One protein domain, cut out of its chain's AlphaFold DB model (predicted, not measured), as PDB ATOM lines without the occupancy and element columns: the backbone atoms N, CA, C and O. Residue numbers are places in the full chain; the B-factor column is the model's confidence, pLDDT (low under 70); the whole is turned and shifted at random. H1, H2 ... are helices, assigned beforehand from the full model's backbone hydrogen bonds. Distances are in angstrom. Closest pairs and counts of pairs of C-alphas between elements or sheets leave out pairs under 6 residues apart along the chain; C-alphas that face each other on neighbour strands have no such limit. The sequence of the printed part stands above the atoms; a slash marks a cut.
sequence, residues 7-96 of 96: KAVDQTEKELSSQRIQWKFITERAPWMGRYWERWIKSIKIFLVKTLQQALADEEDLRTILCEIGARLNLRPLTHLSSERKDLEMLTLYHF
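AT A GLANCE: This is residues 7 to 96 of the 96 residues of an uncharacterized protein of Trichinella sp. T6 (UniProt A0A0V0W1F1). Two helices, H2 and H3, pack on each other as a splayed pair, while H1 lies far off to one side at the end of a long loop, residues 19 to 34. After H3, residues 75 to 96 run out and fold back as a long loop, of which residues 82 to 88 stick out. The printed part has 90 residues with three named helices, in the order H1, H2, H3, and no named strand; its class is all helix. It is only just extended, close to loose, with a radius of gyration of the C-alphas of 18.3 A and spans of 54 by 39 by 30 A.

HOW THE PARTS SIT: Start at H2, residues 35 to 52, the longest helix. It touches H3, residues 59 to 74, with its residues 44 to 51 alone, and H3 touches it with residues 65 to 70 alone. Look at Phe 47 and Ile 69, the closest pair, whose C-alphas are 6.7 A apart. H2 and H3 run opposite ways at a steep tilt of 55 degrees. H1, residues 7 to 18, is apart from both H2 and H3. In H1, H2 and H3 every backbone O i to N i+4 pair is within hydrogen-bond range.

IN THESE COORDINATES: Find C-alpha 35 at (-50.915, -17.364, 179.802); from there H2 runs 25.6 A to Leu 52. H3 runs 22.5 A from Glu 59 and ends with C-alpha 74 at (-68.267, -11.483, 182.022). H1 begins with C-alpha 7 at (-55.824, -27.218, 154.435) and runs 16.9 A to Ser 18.

THE WHOLE: The C-alphas farthest apart, those of Lys 7 and Glu 84, are 56.8 A apart. The printed part has no cut. The link from H1 to H2 is long, with 16 residues, and that from H2 to H3 is short, with 6. Look for low confidence, pLDDT under 70, at residues 80 to 90 and residue 96; the mean of the printed part is 85.4.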
ATOM      1  N   LYS A   7     -54.574 -27.527 155.145       88.81
ATOM      2  CA  LYS A   7     -55.824 -27.218 154.435       88.81
ATOM      3  C   LYS A   7     -56.856 -26.574 155.360       88.81
ATOM      4  O   LYS A   7     -57.506 -25.614 154.961       88.81
ATOM      5  N   ALA A   8     -56.989 -27.079 156.586       88.94
ATOM      6  CA  ALA A   8     -57.909 -26.524 157.575       88.94
ATOM      7  C   ALA A   8     -57.496 -25.108 158.014       88.94
ATOM      8  O   ALA A   8     -58.348 -24.229 158.158       88.94
ATOM      9  N   VAL A   9     -56.189 -24.870 158.182       90.31
ATOM     10  CA  VAL A   9     -55.653 -23.539 158.516       90.31
ATOM     11  C   VAL A   9     -55.914 -22.545 157.385       90.31
ATOM     12  O   VAL A   9     -56.468 -21.480 157.648       90.31
ATOM     13  N   ASP A  10     -55.600 -22.912 156.140       90.75
ATOM     14  CA  ASP A  10     -55.792 -22.043 154.971       90.75
ATOM     15  C   ASP A  10     -57.281 -21.685 154.774       90.75
ATOM     16  O   ASP A  10     -57.626 -20.541 154.468       90.75
ATOM     17  N   GLN A  11     -58.185 -22.649 154.995       93.19
ATOM     18  CA  GLN A  11     -59.631 -22.418 154.941       93.19
ATOM     19  C   GLN A  11     -60.091 -21.441 156.036       93.19
ATOM     20  O   GLN A  11     -60.819 -20.492 155.745       93.19
ATOM     21  N   THR A  12     -59.619 -21.631 157.271       92.56
ATOM     22  CA  THR A  12     -59.945 -20.754 158.410       92.56
ATOM     23  C   THR A  12     -59.443 -19.329 158.171       92.56
ATOM     24  O   THR A  12     -60.163 -18.360 158.405       92.56
ATOM     25  N   GLU A  13     -58.217 -19.173 157.665       93.50
ATOM     26  CA  GLU A  13     -57.642 -17.857 157.374       93.50
ATOM     27  C   GLU A  13     -58.443 -17.117 156.293       93.50
ATOM     28  O   GLU A  13     -58.708 -15.919 156.423       93.50
ATOM     29  N   LYS A  14     -58.904 -17.833 155.261       94.12
ATOM     30  CA  LYS A  14     -59.760 -17.268 154.211       94.12
ATOM     31  C   LYS A  14     -61.104 -16.781 154.760       94.12
ATOM     32  O   LYS A  14     -61.544 -15.682 154.416       94.12
ATOM     33  N   GLU A  15     -61.744 -17.576 155.611       95.25
ATOM     34  CA  GLU A  15     -63.012 -17.218 156.256       95.25
ATOM     35  C   GLU A  15     -62.858 -15.988 157.157       95.25
ATOM     36  O   GLU A  15     -63.631 -15.037 157.041       95.25
ATOM     37  N   LEU A  16     -61.821 -15.950 157.993       95.88
ATOM     38  CA  LEU A  16     -61.560 -14.823 158.891       95.88
ATOM     39  C   LEU A  16     -61.183 -13.548 158.129       95.88
ATOM     40  O   LEU A  16     -61.661 -12.462 158.464       95.88
ATOM     41  N   SER A  17     -60.404 -13.673 157.053       94.81
ATOM     42  CA  SER A  17     -60.045 -12.543 156.192       94.81
ATOM     43  C   SER A  17     -61.276 -11.903 155.539       94.81
ATOM     44  O   SER A  17     -61.370 -10.675 155.475       94.81
ATOM     45  N   SER A  18     -62.286 -12.703 155.162       95.69
ATOM     46  CA  SER A  18     -63.567 -12.177 154.658       95.69
ATOM     47  C   SER A  18     -64.301 -11.296 155.681       95.69
ATOM     48  O   SER A  18     -65.009 -10.360 155.308       95.69
ATOM     49  N   GLN A  19     -64.059 -11.538 156.972       96.12
ATOM     50  CA  GLN A  19     -64.595 -10.771 158.097       96.12
ATOM     51  C   GLN A  19     -63.636  -9.668 158.575       96.12
ATOM     52  O   GLN A  19     -63.894  -9.023 159.589       96.12
ATOM     53  N   ARG A  20     -62.532  -9.423 157.851       95.94
ATOM     54  CA  ARG A  20     -61.448  -8.494 158.229       95.94
ATOM     55  C   ARG A  20     -60.770  -8.856 159.558       95.94
ATOM     56  O   ARG A  20     -60.223  -7.985 160.233       95.94
ATOM     57  N   ILE A  21     -60.781 -10.135 159.924       96.12
ATOM     58  CA  ILE A  21     -60.123 -10.665 161.119       96.12
ATOM     59  C   ILE A  21     -58.770 -11.255 160.713       96.12
ATOM     60  O   ILE A  21     -58.692 -12.124 159.848       96.12
ATOM     61  N   GLN A  22     -57.694 -10.802 161.357       93.38
ATOM     62  CA  GLN A  22     -56.354 -11.349 161.147       93.38
ATOM     63  C   GLN A  22     -56.058 -12.449 162.174       93.38
ATOM     64  O   GLN A  22     -55.911 -12.164 163.365       93.38
ATOM     65  N   TRP A  23     -55.899 -13.691 161.715       90.62
ATOM     66  CA  TRP A  23     -55.432 -14.792 162.558       90.62
ATOM     67  C   TRP A  23     -53.920 -14.698 162.801       90.62
ATOM     68  O   TRP A  23     -53.146 -14.444 161.878       90.62
ATOM     69  N   LYS A  24     -53.480 -14.902 164.047       89.19
ATOM     70  CA  LYS A  24     -52.057 -14.915 164.423       89.19
ATOM     71  C   LYS A  24     -51.791 -16.050 165.400       89.19
ATOM     72  O   LYS A  24     -52.415 -16.115 166.456       89.19
ATOM     73  N   PHE A  25     -50.831 -16.910 165.073       88.81
ATOM     74  CA  PHE A  25     -50.343 -17.912 166.015       88.81
ATOM     75  C   PHE A  25     -49.501 -17.267 167.118       88.81
ATOM     76  O   PHE A  25     -48.872 -16.224 166.928       88.81
ATOM     77  N   ILE A  26     -49.474 -17.919 168.280       87.56
ATOM     78  CA  ILE A  26     -48.539 -17.577 169.349       87.56
ATOM     79  C   ILE A  26     -47.112 -17.837 168.851       87.56
ATOM     80  O   ILE A  26     -46.846 -18.867 168.234       87.56
ATOM     81  N   THR A  27     -46.193 -16.915 169.142       88.44
ATOM     82  CA  THR A  27     -44.772 -17.074 168.820       88.44
ATOM     83  C   THR A  27     -44.217 -18.351 169.449       88.44
ATOM     84  O   THR A  27     -44.409 -18.608 170.643       88.44
ATOM     85  N   GLU A  28     -43.489 -19.142 168.662       80.88
ATOM     86  CA  GLU A  28     -42.800 -20.322 169.175       80.88
ATOM     87  C   GLU A  28     -41.896 -19.939 170.354       80.88
ATOM     88  O   GLU A  28     -41.188 -18.934 170.317       80.88
ATOM     89  N   ARG A  29     -41.926 -20.747 171.423       81.38
ATOM     90  CA  ARG A  29     -41.159 -20.517 172.665       81.38
ATOM     91  C   ARG A  29     -41.542 -19.252 173.447       81.38
ATOM     92  O   ARG A  29     -40.816 -18.883 174.368       81.38
ATOM     93  N   ALA A  30     -42.696 -18.643 173.164       86.44
ATOM     94  CA  ALA A  30     -43.262 -17.549 173.953       86.44
ATOM     95  C   ALA A  30     -44.492 -17.992 174.778       86.44
ATOM     96  O   ALA A  30     -45.603 -17.514 174.536       86.44
ATOM     97  N   PRO A  31     -44.342 -18.884 175.780       80.81
ATOM     98  CA  PRO A  31     -45.479 -19.436 176.528       80.81
ATOM     99  C   PRO A  31     -46.289 -18.367 177.279       80.81
ATOM    100  O   PRO A  31     -47.475 -18.542 177.542       80.81
ATOM    101  N   TRP A  32     -45.687 -17.214 177.595       85.31
ATOM    102  CA  TRP A  32     -46.390 -16.110 178.252       85.31
ATOM    103  C   TRP A  32     -47.528 -15.521 177.405       85.31
ATOM    104  O   TRP A  32     -48.482 -15.006 177.982       85.31
ATOM    105  N   MET A  33     -47.469 -15.634 176.074       87.19
ATOM    106  CA  MET A  33     -48.523 -15.158 175.167       87.19
ATOM    107  C   MET A  33     -49.833 -15.943 175.339       87.19
ATOM    108  O   MET A  33     -50.914 -15.384 175.179       87.19
ATOM    109  N   GLY A  34     -49.755 -17.224 175.717       89.25
ATOM    110  CA  GLY A  34     -50.922 -18.066 176.006       89.25
ATOM    111  C   GLY A  34     -51.439 -17.945 177.443       89.25
ATOM    112  O   GLY A  34     -52.570 -18.335 177.730       89.25
ATOM    113  N   ARG A  35     -50.648 -17.359 178.353       89.69
ATOM    114  CA  ARG A  35     -50.915 -17.364 179.802       89.69
ATOM    115  C   ARG A  35     -52.271 -16.761 180.178       89.69
ATOM    116  O   ARG A  35     -52.879 -17.193 181.158       89.69
ATOM    117  N   TYR A  36     -52.739 -15.747 179.448       86.00
ATOM    118  CA  TYR A  36     -54.060 -15.158 179.690       86.00
ATOM    119  C   TYR A  36     -55.176 -16.182 179.446       86.00
ATOM    120  O   TYR A  36     -55.977 -16.444 180.343       86.00
ATOM    121  N   TRP A  37     -55.165 -16.827 178.278       88.00
ATOM    122  CA  TRP A  37     -56.131 -17.859 177.905       88.00
ATOM    123  C   TRP A  37     -56.070 -19.067 178.838       88.00
ATOM    124  O   TRP A  37     -57.107 -19.560 179.270       88.00
ATOM    125  N   GLU A  38     -54.873 -19.496 179.244       91.88
ATOM    126  CA  GLU A  38     -54.703 -20.573 180.227       91.88
ATOM    127  C   GLU A  38     -55.359 -20.245 181.574       91.88
ATOM    128  O   GLU A  38     -56.052 -21.084 182.156       91.88
ATOM    129  N   ARG A  39     -55.175 -19.015 182.077       90.75
ATOM    130  CA  ARG A  39     -55.838 -18.549 183.308       90.75
ATOM    131  C   ARG A  39     -57.353 -18.515 183.142       90.75
ATOM    132  O   ARG A  39     -58.064 -18.890 184.072       90.75
ATOM    133  N   TRP A  40     -57.833 -18.099 181.978       89.44
ATOM    134  CA  TRP A  40     -59.260 -18.037 181.679       89.44
ATOM    135  C   TRP A  40     -59.890 -19.440 181.635       89.44
ATOM    136  O   TRP A  40     -60.858 -19.707 182.348       89.44
ATOM    137  N   ILE A  41     -59.255 -20.385 180.934       92.31
ATOM    138  CA  ILE A  41     -59.646 -21.804 180.904       92.31
ATOM    139  C   ILE A  41     -59.609 -22.411 182.311       92.31
ATOM    140  O   ILE A  41     -60.510 -23.163 182.686       92.31
ATOM    141  N   LYS A  42     -58.594 -22.082 183.123       94.12
ATOM    142  CA  LYS A  42     -58.514 -22.537 184.518       94.12
ATOM    143  C   LYS A  42     -59.724 -22.070 185.331       94.12
ATOM    144  O   LYS A  42     -60.277 -22.876 186.075       94.12
ATOM    145  N   SER A  43     -60.155 -20.817 185.180       92.12
ATOM    146  CA  SER A  43     -61.365 -20.311 185.838       92.12
ATOM    147  C   SER A  43     -62.606 -21.089 185.411       92.12
ATOM    148  O   SER A  43     -63.330 -21.571 186.279       92.12
ATOM    149  N   ILE A  44     -62.815 -21.286 184.105       93.56
ATOM    150  CA  ILE A  44     -63.955 -22.061 183.584       93.56
ATOM    151  C   ILE A  44     -63.970 -23.470 184.183       93.56
ATOM    152  O   ILE A  44     -64.992 -23.900 184.708       93.56
ATOM    153  N   LYS A  45     -62.824 -24.163 184.190       93.31
ATOM    154  CA  LYS A  45     -62.701 -25.504 184.784       93.31
ATOM    155  C   LYS A  45     -63.057 -25.517 186.269       93.31
ATOM    156  O   LYS A  45     -63.754 -26.420 186.713       93.31
ATOM    157  N   ILE A  46     -62.614 -24.520 187.038       93.81
ATOM    158  CA  ILE A  46     -62.963 -24.406 188.462       93.81
ATOM    159  C   ILE A  46     -64.477 -24.261 188.641       93.81
ATOM    160  O   ILE A  46     -65.042 -24.917 189.514       93.81
ATOM    161  N   PHE A  47     -65.133 -23.418 187.841       92.44
ATOM    162  CA  PHE A  47     -66.585 -23.255 187.912       92.44
ATOM    163  C   PHE A  47     -67.319 -24.529 187.494       92.44
ATOM    164  O   PHE A  47     -68.198 -24.962 188.226       92.44
ATOM    165  N   LEU A  48     -66.900 -25.185 186.410       93.19
ATOM    166  CA  LEU A  48     -67.483 -26.455 185.970       93.19
ATOM    167  C   LEU A  48     -67.407 -27.530 187.056       93.19
ATOM    168  O   LEU A  48     -68.419 -28.145 187.372       93.19
ATOM    169  N   VAL A  49     -66.235 -27.712 187.674       93.19
ATOM    170  CA  VAL A  49     -66.051 -28.684 188.765       93.19
ATOM    171  C   VAL A  49     -66.953 -28.355 189.959       93.19
ATOM    172  O   VAL A  49     -67.502 -29.262 190.578       93.19
ATOM    173  N   LYS A  50     -67.140 -27.068 190.279       91.50
ATOM    174  CA  LYS A  50     -68.021 -26.638 191.376       91.50
ATOM    175  C   LYS A  50     -69.509 -26.815 191.068       91.50
ATOM    176  O   LYS A  50     -70.259 -27.135 191.986       91.50
ATOM    177  N   THR A  51     -69.922 -26.583 189.824       90.94
ATOM    178  CA  THR A  51     -71.323 -26.694 189.401       90.94
ATOM    179  C   THR A  51     -71.736 -28.152 189.237       90.94
ATOM    180  O   THR A  51     -72.752 -28.555 189.787       90.94
ATOM    181  N   LEU A  52     -70.938 -28.952 188.526       90.50
ATOM    182  CA  LEU A  52     -71.266 -30.348 188.227       90.50
ATOM    183  C   LEU A  52     -70.955 -31.286 189.393       90.50
ATOM    184  O   LEU A  52     -71.704 -32.223 189.639       90.50
ATOM    185  N   GLN A  53     -69.874 -31.046 190.140       88.06
ATOM    186  CA  GLN A  53     -69.399 -31.946 191.198       88.06
ATOM    187  C   GLN A  53     -69.285 -33.405 190.709       88.06
ATOM    188  O   GLN A  53     -68.350 -33.720 189.979       88.06
ATOM    189  N   GLN A  54     -70.209 -34.285 191.117       83.69
ATOM    190  CA  GLN A  54     -70.287 -35.696 190.704       83.69
ATOM    191  C   GLN A  54     -71.447 -35.982 189.733       83.69
ATOM    192  O   GLN A  54     -71.666 -37.135 189.366       83.69
ATOM    193  N   ALA A  55     -72.206 -34.962 189.330       87.31
ATOM    194  CA  ALA A  55     -73.309 -35.104 188.393       87.31
ATOM    195  C   ALA A  55     -72.791 -35.345 186.970       87.31
ATOM    196  O   ALA A  55     -71.835 -34.712 186.515       87.31
ATOM    197  N   LEU A  56     -73.463 -36.250 186.260       85.25
ATOM    198  CA  LEU A  56     -73.325 -36.387 184.817       85.25
ATOM    199  C   LEU A  56     -74.281 -35.384 184.171       85.25
ATOM    200  O   LEU A  56     -75.468 -35.400 184.475       85.25
ATOM    201  N   ALA A  57     -73.747 -34.522 183.315       85.88
ATOM    202  CA  ALA A  57     -74.534 -33.631 182.473       85.88
ATOM    203  C   ALA A  57     -74.556 -34.189 181.054       85.88
ATOM    204  O   ALA A  57     -73.532 -34.684 180.564       85.88
ATOM    205  N   ASP A  58     -75.714 -34.105 180.411       92.44
ATOM    206  CA  ASP A  58     -75.802 -34.329 178.978       92.44
ATOM    207  C   ASP A  58     -75.249 -33.118 178.199       92.44
ATOM    208  O   ASP A  58     -74.722 -32.152 178.764       92.44
ATOM    209  N   GLU A  59     -75.284 -33.193 176.870       93.44
ATOM    210  CA  GLU A  59     -74.749 -32.132 176.014       93.44
ATOM    211  C   GLU A  59     -75.486 -30.795 176.206       93.44
ATOM    212  O   GLU A  59     -74.863 -29.729 176.181       93.44
ATOM    213  N   GLU A  60     -76.800 -30.838 176.412       94.69
ATOM    214  CA  GLU A  60     -77.637 -29.648 176.537       94.69
ATOM    215  C   GLU A  60     -77.454 -28.971 177.898       94.69
ATOM    216  O   GLU A  60     -77.276 -27.745 177.964       94.69
ATOM    217  N   ASP A  61     -77.392 -29.765 178.962       92.12
ATOM    218  CA  ASP A  61     -77.059 -29.320 180.307       92.12
ATOM    219  C   ASP A  61     -75.665 -28.696 180.334       92.12
ATOM    220  O   ASP A  61     -75.477 -27.586 180.843       92.12
ATOM    221  N   LEU A  62     -74.673 -29.358 179.728       93.12
ATOM    222  CA  LEU A  62     -73.309 -28.841 179.680       93.12
ATOM    223  C   LEU A  62     -73.236 -27.519 178.905       93.12
ATOM    224  O   LEU A  62     -72.555 -26.588 179.347       93.12
ATOM    225  N   ARG A  63     -73.950 -27.410 177.776       93.81
ATOM    226  CA  ARG A  63     -74.049 -26.166 176.997       93.81
ATOM    227  C   ARG A  63     -74.633 -25.040 177.846       93.81
ATOM    228  O   ARG A  63     -74.069 -23.946 177.877       93.81
ATOM    229  N   THR A  64     -75.714 -25.318 178.566       95.06
ATOM    230  CA  THR A  64     -76.387 -24.344 179.433       95.06
ATOM    231  C   THR A  64     -75.473 -23.891 180.571       95.06
ATOM    232  O   THR A  64     -75.258 -22.692 180.753       95.06
ATOM    233  N   ILE A  65     -74.834 -24.834 181.266       93.50
ATOM    234  CA  ILE A  65     -73.884 -24.548 182.348       93.50
ATOM    235  C   ILE A  65     -72.713 -23.697 181.842       93.50
ATOM    236  O   ILE A  65     -72.309 -22.737 182.500       93.50
ATOM    237  N   LEU A  66     -72.159 -24.013 180.670       93.62
ATOM    238  CA  LEU A  66     -71.084 -23.223 180.068       93.62
ATOM    239  C   LEU A  66     -71.533 -21.793 179.741       93.62
ATOM    240  O   LEU A  66     -70.781 -20.853 180.018       93.62
ATOM    241  N   CYS A  67     -72.744 -21.613 179.208       93.94
ATOM    242  CA  CYS A  67     -73.322 -20.289 178.969       93.94
ATOM    243  C   CYS A  67     -73.455 -19.484 180.269       93.94
ATOM    244  O   CYS A  67     -73.045 -18.321 180.316       93.94
ATOM    245  N   GLU A  68     -73.957 -20.097 181.342       93.31
ATOM    246  CA  GLU A  68     -74.086 -19.438 182.645       93.31
ATOM    247  C   GLU A  68     -72.727 -19.058 183.238       93.31
ATOM    248  O   GLU A  68     -72.538 -17.926 183.693       93.31
ATOM    249  N   ILE A  69     -71.753 -19.970 183.199       92.69
ATOM    250  CA  ILE A  69     -70.386 -19.700 183.661       92.69
ATOM    251  C   ILE A  69     -69.777 -18.542 182.865       92.69
ATOM    252  O   ILE A  69     -69.189 -17.638 183.462       92.69
ATOM    253  N   GLY A  70     -69.949 -18.530 181.540       90.31
ATOM    254  CA  GLY A  70     -69.498 -17.442 180.674       90.31
ATOM    255  C   GLY A  70     -70.118 -16.098 181.060       90.31
ATOM    256  O   GLY A  70     -69.396 -15.118 181.254       90.31
ATOM    257  N   ALA A  71     -71.434 -16.062 181.277       90.62
ATOM    258  CA  ALA A  71     -72.133 -14.860 181.727       90.62
ATOM    259  C   ALA A  71     -71.609 -14.365 183.087       90.62
ATOM    260  O   ALA A  71     -71.337 -13.176 183.256       90.62
ATOM    261  N   ARG A  72     -71.384 -15.268 184.053       89.19
ATOM    262  CA  ARG A  72     -70.834 -14.909 185.375       89.19
ATOM    263  C   ARG A  72     -69.400 -14.396 185.306       89.19
ATOM    264  O   ARG A  72     -69.052 -13.485 186.054       89.19
ATOM    265  N   LEU A  73     -68.576 -14.964 184.431       87.31
ATOM    266  CA  LEU A  73     -67.218 -14.477 184.199       87.31
ATOM    267  C   LEU A  73     -67.229 -13.071 183.591       87.31
ATOM    268  O   LEU A  73     -66.445 -12.230 184.030       87.31
ATOM    269  N   ASN A  74     -68.143 -12.796 182.658       86.75
ATOM    270  CA  ASN A  74     -68.267 -11.483 182.022       86.75
ATOM    271  C   ASN A  74     -68.831 -10.409 182.964       86.75
ATOM    272  O   ASN A  74     -68.407  -9.258 182.904       86.75
ATOM    273  N   LEU A  75     -69.723 -10.790 183.884       85.88
ATOM    274  CA  LEU A  75     -70.265  -9.906 184.925       85.88
ATOM    275  C   LEU A  75     -69.274  -9.617 186.062       85.88
ATOM    276  O   LEU A  75     -69.558  -8.807 186.947       85.88
ATOM    277  N   ARG A  76     -68.120 -10.290 186.095       81.25
ATOM    278  CA  ARG A  76     -67.149 -10.094 187.169       81.25
ATOM    279  C   ARG A  76     -66.554  -8.676 187.088       81.25
ATOM    280  O   ARG A  76     -66.104  -8.278 186.013       81.25
ATOM    281  N   PRO A  77     -66.482  -7.939 188.213       76.62
ATOM    282  CA  PRO A  77     -65.849  -6.625 188.251       76.62
ATOM    283  C   PRO A  77     -64.403  -6.684 187.772       76.62
ATOM    284  O   PRO A  77     -63.623  -7.513 188.251       76.62
ATOM    285  N   LEU A  78     -64.044  -5.767 186.877       73.31
ATOM    286  CA  LEU A  78     -62.660  -5.513 186.478       73.31
ATOM    287  C   LEU A  78     -61.944  -4.583 187.462       73.31
ATOM    288  O   LEU A  78     -60.721  -4.635 187.584       73.31
ATOM    289  N   THR A  79     -62.703  -3.756 188.179       71.88
ATOM    290  CA  THR A  79     -62.191  -2.765 189.128       71.88
ATOM    291  C   THR A  79     -62.707  -3.036 190.534       71.88
ATOM    292  O   THR A  79     -63.881  -3.351 190.730       71.88
ATOM    293  N   HIS A  80     -61.838  -2.873 191.532       64.00
ATOM    294  CA  HIS A  80     -62.266  -2.831 192.927       64.00
ATOM    295  C   HIS A  80     -63.092  -1.561 193.170       64.00
ATOM    296  O   HIS A  80     -62.656  -0.465 192.823       64.00
ATOM    297  N   LEU A  81     -64.274  -1.710 193.770       63.53
ATOM    298  CA  LEU A  81     -65.087  -0.576 194.206       63.53
ATOM    299  C   LEU A  81     -64.412   0.069 195.425       63.53
ATOM    300  O   LEU A  81     -64.266  -0.570 196.468       63.53
ATOM    301  N   SER A  82     -63.967   1.321 195.297       60.06
ATOM    302  CA  SER A  82     -63.503   2.103 196.446       60.06
ATOM    303  C   SER A  82     -64.700   2.489 197.315       60.06
ATOM    304  O   SER A  82     -65.690   2.991 196.785       60.06
ATOM    305  N   SER A  83     -64.591   2.341 198.637       60.34
ATOM    306  CA  SER A  83     -65.679   2.640 199.585       60.34
ATOM    307  C   SER A  83     -66.091   4.126 199.649       60.34
ATOM    308  O   SER A  83     -67.036   4.453 200.361       60.34
ATOM    309  N   GLU A  84     -65.401   5.028 198.941       62.44
ATOM    310  CA  GLU A  84     -65.497   6.484 199.140       62.44
ATOM    311  C   GLU A  84     -66.249   7.280 198.061       62.44
ATOM    312  O   GLU A  84     -66.286   8.506 198.145       62.44
ATOM    313  N   ARG A  85     -66.907   6.670 197.065       54.38
ATOM    314  CA  ARG A  85     -67.784   7.442 196.155       54.38
ATOM    315  C   ARG A  85     -69.075   6.709 195.839       54.38
ATOM    316  O   ARG A  85     -69.053   5.583 195.361       54.38
ATOM    317  N   LYS A  86     -70.191   7.399 196.081       55.00
ATOM    318  CA  LYS A  86     -71.567   6.918 195.889       55.00
ATOM    319  C   LYS A  86     -71.984   6.721 194.424       55.00
ATOM    320  O   LYS A  86     -73.051   6.166 194.209       55.00
ATOM    321  N   ASP A  87     -71.135   7.073 193.453       56.00
ATOM    322  CA  ASP A  87     -71.517   7.147 192.033       56.00
ATOM    323  C   ASP A  87     -70.506   6.473 191.078       56.00
ATOM    324  O   ASP A  87     -70.255   6.966 189.981       56.00
ATOM    325  N   LEU A  88     -69.864   5.369 191.479       60.12
ATOM    326  CA  LEU A  88     -69.038   4.574 190.557       60.12
ATOM    327  C   LEU A  88     -69.785   3.305 190.150       60.12
ATOM    328  O   LEU A  88     -69.846   2.336 190.906       60.12
ATOM    329  N   GLU A  89     -70.349   3.317 188.942       65.75
ATOM    330  CA  GLU A  89     -70.862   2.108 188.306       65.75
ATOM    331  C   GLU A  89     -69.705   1.125 188.073       65.75
ATOM    332  O   GLU A  89     -68.611   1.489 187.632       65.75
ATOM    333  N   MET A  90     -69.920  -0.136 188.434       68.19
ATOM    334  CA  MET A  90     -68.887  -1.161 188.385       68.19
ATOM    335  C   MET A  90     -68.577  -1.538 186.931       68.19
ATOM    336  O   MET A  90     -69.448  -2.059 186.232       68.19
ATOM    337  N   LEU A  91     -67.334  -1.337 186.478       74.44
ATOM    338  CA  LEU A  91     -66.918  -1.791 185.151       74.44
ATOM    339  C   LEU A  91     -66.787  -3.317 185.140       74.44
ATOM    340  O   LEU A  91     -65.989  -3.898 185.885       74.44
ATOM    341  N   THR A  92     -67.564  -3.962 184.278       78.12
ATOM    342  CA  THR A  92     -67.477  -5.400 184.001       78.12
ATOM    343  C   THR A  92     -66.998  -5.617 182.570       78.12
ATOM    344  O   THR A  92     -66.986  -4.679 181.772       78.12
ATOM    345  N   LEU A  93     -66.597  -6.845 182.223       74.56
ATOM    346  CA  LEU A  93     -66.268  -7.177 180.830       74.56
ATOM    347  C   LEU A  93     -67.481  -7.037 179.905       74.56
ATOM    348  O   LEU A  93     -67.288  -6.874 178.715       74.56
ATOM    349  N   TYR A  94     -68.704  -7.071 180.440       76.81
ATOM    350  CA  TYR A  94     -69.936  -6.893 179.668       76.81
ATOM    351  C   TYR A  94     -70.074  -5.497 179.034       76.81
ATOM    352  O   TYR A  94     -70.865  -5.313 178.114       76.81
ATOM    353  N   HIS A  95     -69.314  -4.512 179.519       77.56
ATOM    354  CA  HIS A  95     -69.362  -3.139 179.011       77.56
ATOM    355  C   HIS A  95     -68.517  -2.918 177.746       77.56
ATOM    356  O   HIS A  95     -68.523  -1.809 177.212       77.56
ATOM    357  N   PHE A  96     -67.783  -3.936 177.286       67.19
ATOM    358  CA  PHE A  96     -66.881  -3.900 176.131       67.19
ATOM    359  C   PHE A  96     -67.199  -5.040 175.162       67.19
ATOM    360  O   PHE A  96     -67.013  -4.823 173.943       67.19
TER     361      PHE A  96